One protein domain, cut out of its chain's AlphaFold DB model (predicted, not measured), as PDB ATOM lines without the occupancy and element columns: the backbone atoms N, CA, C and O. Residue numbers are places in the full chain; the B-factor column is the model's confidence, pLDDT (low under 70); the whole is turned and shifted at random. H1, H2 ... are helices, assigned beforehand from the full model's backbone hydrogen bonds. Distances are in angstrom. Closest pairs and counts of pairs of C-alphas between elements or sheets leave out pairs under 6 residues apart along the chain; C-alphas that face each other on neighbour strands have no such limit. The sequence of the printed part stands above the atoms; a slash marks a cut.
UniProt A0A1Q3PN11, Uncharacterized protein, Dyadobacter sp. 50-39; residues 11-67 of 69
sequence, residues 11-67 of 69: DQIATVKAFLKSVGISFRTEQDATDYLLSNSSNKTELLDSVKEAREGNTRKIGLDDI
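Overview. This is residues 11 to 67 of the 69 residues of an uncharacterized protein of Dyadobacter sp. 50-39 (UniProt A0A1Q3PN11). This is a stretched, open chain with no common core: H1 sits alone at one end, the long stretch of residues 23 to 34 folds back from H1's end and runs across to the other end, and there the one-turn helix H2 makes a corner with the longer H3. From the end of H3 a tail without a named element, residues 56 to 67, runs off, and its residues 60 to 67 stick out. The printed part has 57 residues with three named helices, H1, H2 and H3 in that order, and no named strand; the class is all helix. The whole is extended, with a radius of gyration of the C-alphas of 18.9 A, and the C-alphas span 54 by 24 by 21 A.

Along the chain. Find C-alpha 11 at (15.681, -7.106, -0.543); there H1 begins, and it covers residues 11 to 22, 16.6 A from first to last C-alpha. Its last C-alpha, that of Ser 22, is at (13.634, -20.602, -9.921). Read on through residues 23 to 34 to reach H2, residues 35 to 38, which measures 5.6 A. After two more residues look for H3, residues 41 to 55, the longest helix, with 21.2 A between its first and last C-alphas; it ends at C-alpha 55, at (8.256, 16.550, 10.426).

Arrangement. Begin at H1, which touches no helix: it is apart from H2 and apart from H3. A long link of 12 residues joins H1 to H2. From H2 a tight link of 2 residues leads to H3. H2 and H3 touch only at the corner by this link, and H3 does so with residues 43 to 47 alone. Look there for the closest C-alphas of the two, those of Leu 38 and Lys 44, 4.8 A apart. In the backbones of H1 and H3, every O i to N i+4 pair is within hydrogen-bond range; H2, with 4 residues, is too short for such a pair, and its one O i to N i+3 pair is within range.

Size, cuts and confidence. The two C-alphas farthest apart are those of Val 23 and Asp 66, 55.1 A. Residues 18 to 24, of which 18 to 22 belong to H1, stand free, and so do residues 30 to 35, residues 52 to 57 and residues 60 to 67. The printed part has no cut, and its long link is that from H1 to H2. In the B-factor column you will find a mean pLDDT of 76.2 for the printed part, with low values under 70 at residues 30 to 39, 41 to 43 and 61 of this model.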
ATOM      1  N   ASP A  11      14.694  -6.036  -0.341       85.50
ATOM      2  CA  ASP A  11      15.681  -7.106  -0.543       85.50
ATOM      3  C   ASP A  11      15.113  -8.503  -0.237       85.50
ATOM      4  O   ASP A  11      15.414  -9.483  -0.929       85.50
ATOM      5  N   GLN A  12      14.236  -8.603   0.765       83.19
ATOM      6  CA  GLN A  12      13.543  -9.846   1.112       83.19
ATOM      7  C   GLN A  12      12.545 -10.220   0.014       83.19
ATOM      8  O   GLN A  12      12.549 -11.352  -0.471       83.19
ATOM      9  N   ILE A  13      11.757  -9.245  -0.452       86.25
ATOM     10  CA  ILE A  13      10.820  -9.411  -1.568       86.25
ATOM     11  C   ILE A  13      11.575  -9.833  -2.837       86.25
ATOM     12  O   ILE A  13      11.140 -10.753  -3.531       86.25
ATOM     13  N   ALA A  14      12.719  -9.215  -3.142       85.50
ATOM     14  CA  ALA A  14      13.539  -9.576  -4.299       85.50
ATOM     15  C   ALA A  14      14.057 -11.022  -4.215       85.50
ATOM     16  O   ALA A  14      13.965 -11.771  -5.192       85.50
ATOM     17  N   THR A  15      14.530 -11.435  -3.037       87.94
ATOM     18  CA  THR A  15      15.014 -12.800  -2.781       87.94
ATOM     19  C   THR A  15      13.897 -13.831  -2.943       87.94
ATOM     20  O   THR A  15      14.071 -14.836  -3.635       87.94
ATOM     21  N   VAL A  16      12.714 -13.561  -2.383       86.25
ATOM     22  CA  VAL A  16      11.540 -14.437  -2.509       86.25
ATOM     23  C   VAL A  16      11.085 -14.526  -3.965       86.25
ATOM     24  O   VAL A  16      10.849 -15.624  -4.462       86.25
ATOM     25  N   LYS A  17      11.034 -13.408  -4.700       85.56
ATOM     26  CA  LYS A  17      10.703 -13.406  -6.136       85.56
ATOM     27  C   LYS A  17      11.687 -14.245  -6.952       85.56
ATOM     28  O   LYS A  17      11.262 -14.999  -7.827       85.56
ATOM     29  N   ALA A  18      12.986 -14.131  -6.674       87.75
ATOM     30  CA  ALA A  18      14.022 -14.906  -7.352       87.75
ATOM     31  C   ALA A  18      13.882 -16.410  -7.072       87.75
ATOM     32  O   ALA A  18      13.952 -17.214  -8.003       87.75
ATOM     33  N   PHE A  19      13.614 -16.779  -5.818       88.88
ATOM     34  CA  PHE A  19      13.348 -18.159  -5.426       88.88
ATOM     35  C   PHE A  19      12.086 -18.711  -6.098       88.88
ATOM     36  O   PHE A  19      12.145 -19.744  -6.752       88.88
ATOM     37  N   LEU A  20      10.956 -18.001  -6.030       88.75
ATOM     38  CA  LEU A  20       9.701 -18.437  -6.653       88.75
ATOM     39  C   LEU A  20       9.850 -18.622  -8.168       88.75
ATOM     40  O   LEU A  20       9.330 -19.586  -8.730       88.75
ATOM     41  N   LYS A  21      10.620 -17.745  -8.822       87.00
ATOM     42  CA  LYS A  21      10.934 -17.861 -10.248       87.00
ATOM     43  C   LYS A  21      11.798 -19.086 -10.559       87.00
ATOM     44  O   LYS A  21      11.563 -19.722 -11.582       87.00
ATOM     45  N   SER A  22      12.767 -19.432  -9.705       89.62
ATOM     46  CA  SER A  22      13.634 -20.602  -9.921       89.62
ATOM     47  C   SER A  22      12.879 -21.926  -9.789       89.62
ATOM     48  O   SER A  22      13.177 -22.868 -10.518       89.62
ATOM     49  N   VAL A  23      11.860 -21.976  -8.928       90.31
ATOM     50  CA  VAL A  23      10.983 -23.148  -8.764       90.31
ATOM     51  C   VAL A  23       9.759 -23.140  -9.693       90.31
ATOM     52  O   VAL A  23       8.925 -24.037  -9.617       90.31
ATOM     53  N   GLY A  24       9.638 -22.148 -10.585       86.06
ATOM     54  CA  GLY A  24       8.567 -22.074 -11.587       86.06
ATOM     55  C   GLY A  24       7.192 -21.676 -11.038       86.06
ATOM     56  O   GLY A  24       6.177 -21.886 -11.704       86.06
ATOM     57  N   ILE A  25       7.131 -21.096  -9.838       85.56
ATOM     58  CA  ILE A  25       5.882 -20.625  -9.240       85.56
ATOM     59  C   ILE A  25       5.549 -19.242  -9.800       85.56
ATOM     60  O   ILE A  25       6.330 -18.295  -9.703       85.56
ATOM     61  N   SER A  26       4.348 -19.117 -10.363       79.25
ATOM     62  CA  SER A  26       3.810 -17.828 -10.792       79.25
ATOM     63  C   SER A  26       3.297 -17.043  -9.588       79.25
ATOM     64  O   SER A  26       2.500 -17.550  -8.804       79.25
ATOM     65  N   PHE A  27       3.720 -15.788  -9.473       78.50
ATOM     66  CA  PHE A  27       3.255 -14.855  -8.453       78.50
ATOM     67  C   PHE A  27       2.785 -13.558  -9.109       78.50
ATOM     68  O   PHE A  27       3.209 -13.208 -10.212       78.50
ATOM     69  N   ARG A  28       1.899 -12.840  -8.422       76.25
ATOM     70  CA  ARG A  28       1.488 -11.487  -8.793       76.25
ATOM     71  C   ARG A  28       1.894 -10.561  -7.665       76.25
ATOM     72  O   ARG A  28       1.613 -10.851  -6.508       76.25
ATOM     73  N   THR A  29       2.569  -9.475  -8.006       71.44
ATOM     74  CA  THR A  29       2.676  -8.336  -7.099       71.44
ATOM     75  C   THR A  29       1.362  -7.583  -7.170       71.44
ATOM     76  O   THR A  29       0.952  -7.191  -8.266       71.44
ATOM     77  N   GLU A  30       0.702  -7.405  -6.031       68.44
ATOM     78  CA  GLU A  30      -0.306  -6.358  -5.928       68.44
ATOM     79  C   GLU A  30       0.394  -5.019  -6.138       68.44
ATOM     80  O   GLU A  30       1.494  -4.788  -5.630       68.44
ATOM     81  N   GLN A  31      -0.196  -4.192  -6.993       61.69
ATOM     82  CA  GLN A  31       0.284  -2.841  -7.216       61.69
ATOM     83  C   GLN A  31      -0.028  -2.047  -5.952       61.69
ATOM     84  O   GLN A  31      -1.153  -2.138  -5.453       61.69
ATOM     85  N   ASP A  32       0.958  -1.324  -5.417       64.38
ATOM     86  CA  ASP A  32       0.734  -0.513  -4.229       64.38
ATOM     87  C   ASP A  32      -0.383   0.479  -4.555       64.38
ATOM     88  O   ASP A  32      -0.294   1.267  -5.504       64.38
ATOM     89  N   ALA A  33      -1.471   0.403  -3.788       60.03
ATOM     90  CA  ALA A  33      -2.638   1.238  -4.004       60.03
ATOM     91  C   ALA A  33      -2.306   2.725  -3.863       60.03
ATOM     92  O   ALA A  33      -3.138   3.531  -4.244       60.03
ATOM     93  N   THR A  34      -1.132   3.095  -3.345       64.56
ATOM     94  CA  THR A  34      -0.661   4.469  -3.161       64.56
ATOM     95  C   THR A  34       0.349   4.934  -4.212       64.56
ATOM     96  O   THR A  34       0.662   6.121  -4.250       64.56
ATOM     97  N   ASP A  35       0.789   4.074  -5.142       64.88
ATOM     98  CA  ASP A  35       1.764   4.443  -6.187       64.88
ATOM     99  C   ASP A  35       1.287   5.623  -7.059       64.88
ATOM    100  O   ASP A  35       2.089   6.440  -7.524       64.88
ATOM    101  N   TYR A  36      -0.032   5.767  -7.244       65.12
ATOM    102  CA  TYR A  36      -0.636   6.882  -7.988       65.12
ATOM    103  C   TYR A  36      -0.377   8.252  -7.345       65.12
ATOM    104  O   TYR A  36      -0.394   9.279  -8.027       65.12
ATOM    105  N   LEU A  37      -0.131   8.292  -6.033       64.12
ATOM    106  CA  LEU A  37       0.183   9.527  -5.321       64.12
ATOM    107  C   LEU A  37       1.528  10.099  -5.786       64.12
ATOM    108  O   LEU A  37       1.714  11.314  -5.806       64.12
ATOM    109  N   LEU A  38       2.441   9.233  -6.232       64.88
ATOM    110  CA  LEU A  38       3.791   9.594  -6.663       64.88
ATOM    111  C   LEU A  38       3.954   9.654  -8.190       64.88
ATOM    112  O   LEU A  38       5.010  10.075  -8.669       64.88
ATOM    113  N   SER A  39       2.941   9.247  -8.962       66.25
ATOM    114  CA  SER A  39       3.028   9.142 -10.426       66.25
ATOM    115  C   SER A  39       2.927  10.484 -11.156       66.25
ATOM    116  O   SER A  39       3.355  10.590 -12.303       66.25
ATOM    117  N   ASN A  40       2.366  11.514 -10.515       72.69
ATOM    118  CA  ASN A  40       2.322  12.879 -11.041       72.69
ATOM    119  C   ASN A  40       3.384  13.734 -10.335       72.69
ATOM    120  O   ASN A  40       3.387  13.836  -9.109       72.69
ATOM    121  N   SER A  41       4.278  14.366 -11.102       67.12
ATOM    122  CA  SER A  41       5.371  15.189 -10.571       67.12
ATOM    123  C   SER A  41       4.892  16.356  -9.705       67.12
ATOM    124  O   SER A  41       5.588  16.726  -8.765       67.12
ATOM    125  N   SER A  42       3.710  16.910  -9.988       66.94
ATOM    126  CA  SER A  42       3.107  17.961  -9.160       66.94
ATOM    127  C   SER A  42       2.645  17.410  -7.807       66.94
ATOM    128  O   SER A  42       3.023  17.952  -6.774       66.94
ATOM    129  N   ASN A  43       1.939  16.272  -7.806       65.06
ATOM    130  CA  ASN A  43       1.457  15.623  -6.580       65.06
ATOM    131  C   ASN A  43       2.614  15.131  -5.706       65.06
ATOM    132  O   ASN A  43       2.566  15.232  -4.485       65.06
ATOM    133  N   LYS A  44       3.679  14.624  -6.335       71.88
ATOM    134  CA  LYS A  44       4.877  14.153  -5.640       71.88
ATOM    135  C   LYS A  44       5.540  15.270  -4.834       71.88
ATOM    136  O   LYS A  44       5.941  15.025  -3.703       71.88
ATOM    137  N   THR A  45       5.661  16.468  -5.402       73.31
ATOM    138  CA  THR A  45       6.262  17.616  -4.707       73.31
ATOM    139  C   THR A  45       5.386  18.065  -3.542       73.31
ATOM    140  O   THR A  45       5.887  18.157  -2.428       73.31
ATOM    141  N   GLU A  46       4.076  18.225  -3.755       76.50
ATOM    142  CA  GLU A  46       3.144  18.621  -2.688       76.50
ATOM    143  C   GLU A  46       3.101  17.612  -1.532       76.50
ATOM    144  O   GLU A  46       3.095  17.999  -0.365       76.50
ATOM    145  N   LEU A  47       3.127  16.311  -1.832       74.88
ATOM    146  CA  LEU A  47       3.186  15.266  -0.808       74.88
ATOM    147  C   LEU A  47       4.493  15.306  -0.022       74.88
ATOM    148  O   LEU A  47       4.476  15.181   1.201       74.88
ATOM    149  N   LEU A  48       5.628  15.478  -0.701       78.94
ATOM    150  CA  LEU A  48       6.929  15.563  -0.040       78.94
ATOM    151  C   LEU A  48       7.039  16.817   0.833       78.94
ATOM    152  O   LEU A  48       7.555  16.726   1.949       78.94
ATOM    153  N   ASP A  49       6.516  17.949   0.364       80.25
ATOM    154  CA  ASP A  49       6.468  19.197   1.124       80.25
ATOM    155  C   ASP A  49       5.545  19.062   2.343       80.25
ATOM    156  O   ASP A  49       5.957  19.388   3.455       80.25
ATOM    157  N   SER A  50       4.366  18.451   2.194       74.31
ATOM    158  CA  SER A  50       3.456  18.174   3.315       74.31
ATOM    159  C   SER A  50       4.077  17.239   4.365       74.31
ATOM    160  O   SER A  50       3.983  17.484   5.571       74.31
ATOM    161  N   VAL A  51       4.784  16.189   3.931       79.31
ATOM    162  CA  VAL A  51       5.525  15.284   4.829       79.31
ATOM    163  C   VAL A  51       6.646  16.027   5.560       79.31
ATOM    164  O   VAL A  51       6.899  15.763   6.739       79.31
ATOM    165  N   LYS A  52       7.324  16.956   4.881       81.56
ATOM    166  CA  LYS A  52       8.369  17.787   5.479       81.56
ATOM    167  C   LYS A  52       7.789  18.746   6.522       81.56
ATOM    168  O   LYS A  52       8.294  18.771   7.641       81.56
ATOM    169  N   GLU A  53       6.702  19.447   6.210       81.12
ATOM    170  CA  GLU A  53       6.004  20.334   7.149       81.12
ATOM    171  C   GLU A  53       5.523  19.582   8.399       81.12
ATOM    172  O   GLU A  53       5.676  20.073   9.519       81.12
ATOM    173  N   ALA A  54       5.029  18.350   8.236       78.44
ATOM    174  CA  ALA A  54       4.665  17.482   9.354       78.44
ATOM    175  C   ALA A  54       5.854  17.112  10.248       78.44
ATOM    176  O   ALA A  54       5.724  17.134  11.473       78.44
ATOM    177  N   ARG A  55       7.024  16.824   9.665       76.38
ATOM    178  CA  ARG A  55       8.256  16.550  10.426       76.38
ATOM    179  C   ARG A  55       8.794  17.783  11.146       76.38
ATOM    180  O   ARG A  55       9.341  17.650  12.235       76.38
ATOM    181  N   GLU A  56       8.637  18.960  10.551       86.62
ATOM    182  CA  GLU A  56       9.074  20.243  11.115       86.62
ATOM    183  C   GLU A  56       8.083  20.811  12.147       86.62
ATOM    184  O   GLU A  56       8.355  21.837  12.764       86.62
ATOM    185  N   GLY A  57       6.943  20.144  12.369       78.69
ATOM    186  CA  GLY A  57       5.905  20.595  13.300       78.69
ATOM    187  C   GLY A  57       5.034  21.734  12.758       78.69
ATOM    188  O   GLY A  57       4.154  22.219  13.465       78.69
ATOM    189  N   ASN A  58       5.213  22.114  11.492       75.75
ATOM    190  CA  ASN A  58       4.432  23.126  10.783       75.75
ATOM    191  C   ASN A  58       3.122  22.542  10.233       75.75
ATOM    192  O   ASN A  58       2.766  22.745   9.078       75.75
ATOM    193  N   THR A  59       2.378  21.804  11.058       73.50
ATOM    194  CA  THR A  59       1.074  21.248  10.668       73.50
ATOM    195  C   THR A  59      -0.070  22.073  11.226       73.50
ATOM    196  O   THR A  59      -0.132  22.390  12.414       73.50
ATOM    197  N   ARG A  60      -1.033  22.403  10.361       70.00
ATOM    198  CA  ARG A  60      -2.298  23.001  10.792       70.00
ATOM    199  C   ARG A  60      -3.255  21.878  11.160       70.00
ATOM    200  O   ARG A  60      -3.655  21.086  10.312       70.00
ATOM    201  N   LYS A  61      -3.625  21.807  12.437       67.81
ATOM    202  CA  LYS A  61      -4.648  20.875  12.908       67.81
ATOM    203  C   LYS A  61      -6.017  21.436  12.535       67.81
ATOM    204  O   LYS A  61      -6.460  22.416  13.125       67.81
ATOM    205  N   ILE A  62      -6.648  20.835  11.538       73.06
ATOM    206  CA  ILE A  62      -8.010  21.165  11.115       73.06
ATOM    207  C   ILE A  62      -8.959  20.142  11.739       73.06
ATOM    208  O   ILE A  62      -8.688  18.939  11.700       73.06
ATOM    209  N   GLY A  63     -10.030  20.614  12.379       70.50
ATOM    210  CA  GLY A  63     -11.091  19.741  12.876       70.50
ATOM    211  C   GLY A  63     -11.917  19.188  11.716       70.50
ATOM    212  O   GLY A  63     -12.023  19.832  10.676       70.50
ATOM    213  N   LEU A  64     -12.524  18.010  11.888       70.00
ATOM    214  CA  LEU A  64     -13.392  17.408  10.861       70.00
ATOM    215  C   LEU A  64     -14.540  18.346  10.448       70.00
ATOM    216  O   LEU A  64     -14.920  18.373   9.282       70.00
ATOM    217  N   ASP A  65     -15.037  19.155  11.384       79.00
ATOM    218  CA  ASP A  65     -16.095  20.143  11.149       79.00
ATOM    219  C   ASP A  65     -15.651  21.328  10.272       79.00
ATOM    220  O   ASP A  65     -16.487  22.007   9.677       79.00
ATOM    221  N   ASP A  66     -14.345  21.585  10.170       71.88
ATOM    222  CA  ASP A  66     -13.783  22.671   9.359       71.88
ATOM    223  C   ASP A  66     -13.446  22.234   7.925       71.88
ATOM    224  O   ASP A  66     -13.152  23.084   7.090       71.88
ATOM    225  N   ILE A  67     -13.510  20.932   7.619       74.62
ATOM    226  CA  ILE A  67     -13.263  20.398   6.266       74.62
ATOM    227  C   ILE A  67     -14.442  20.693   5.324       74.62
ATOM    228  O   ILE A  67     -14.259  20.787   4.114       74.62
TER     229      ILE A  67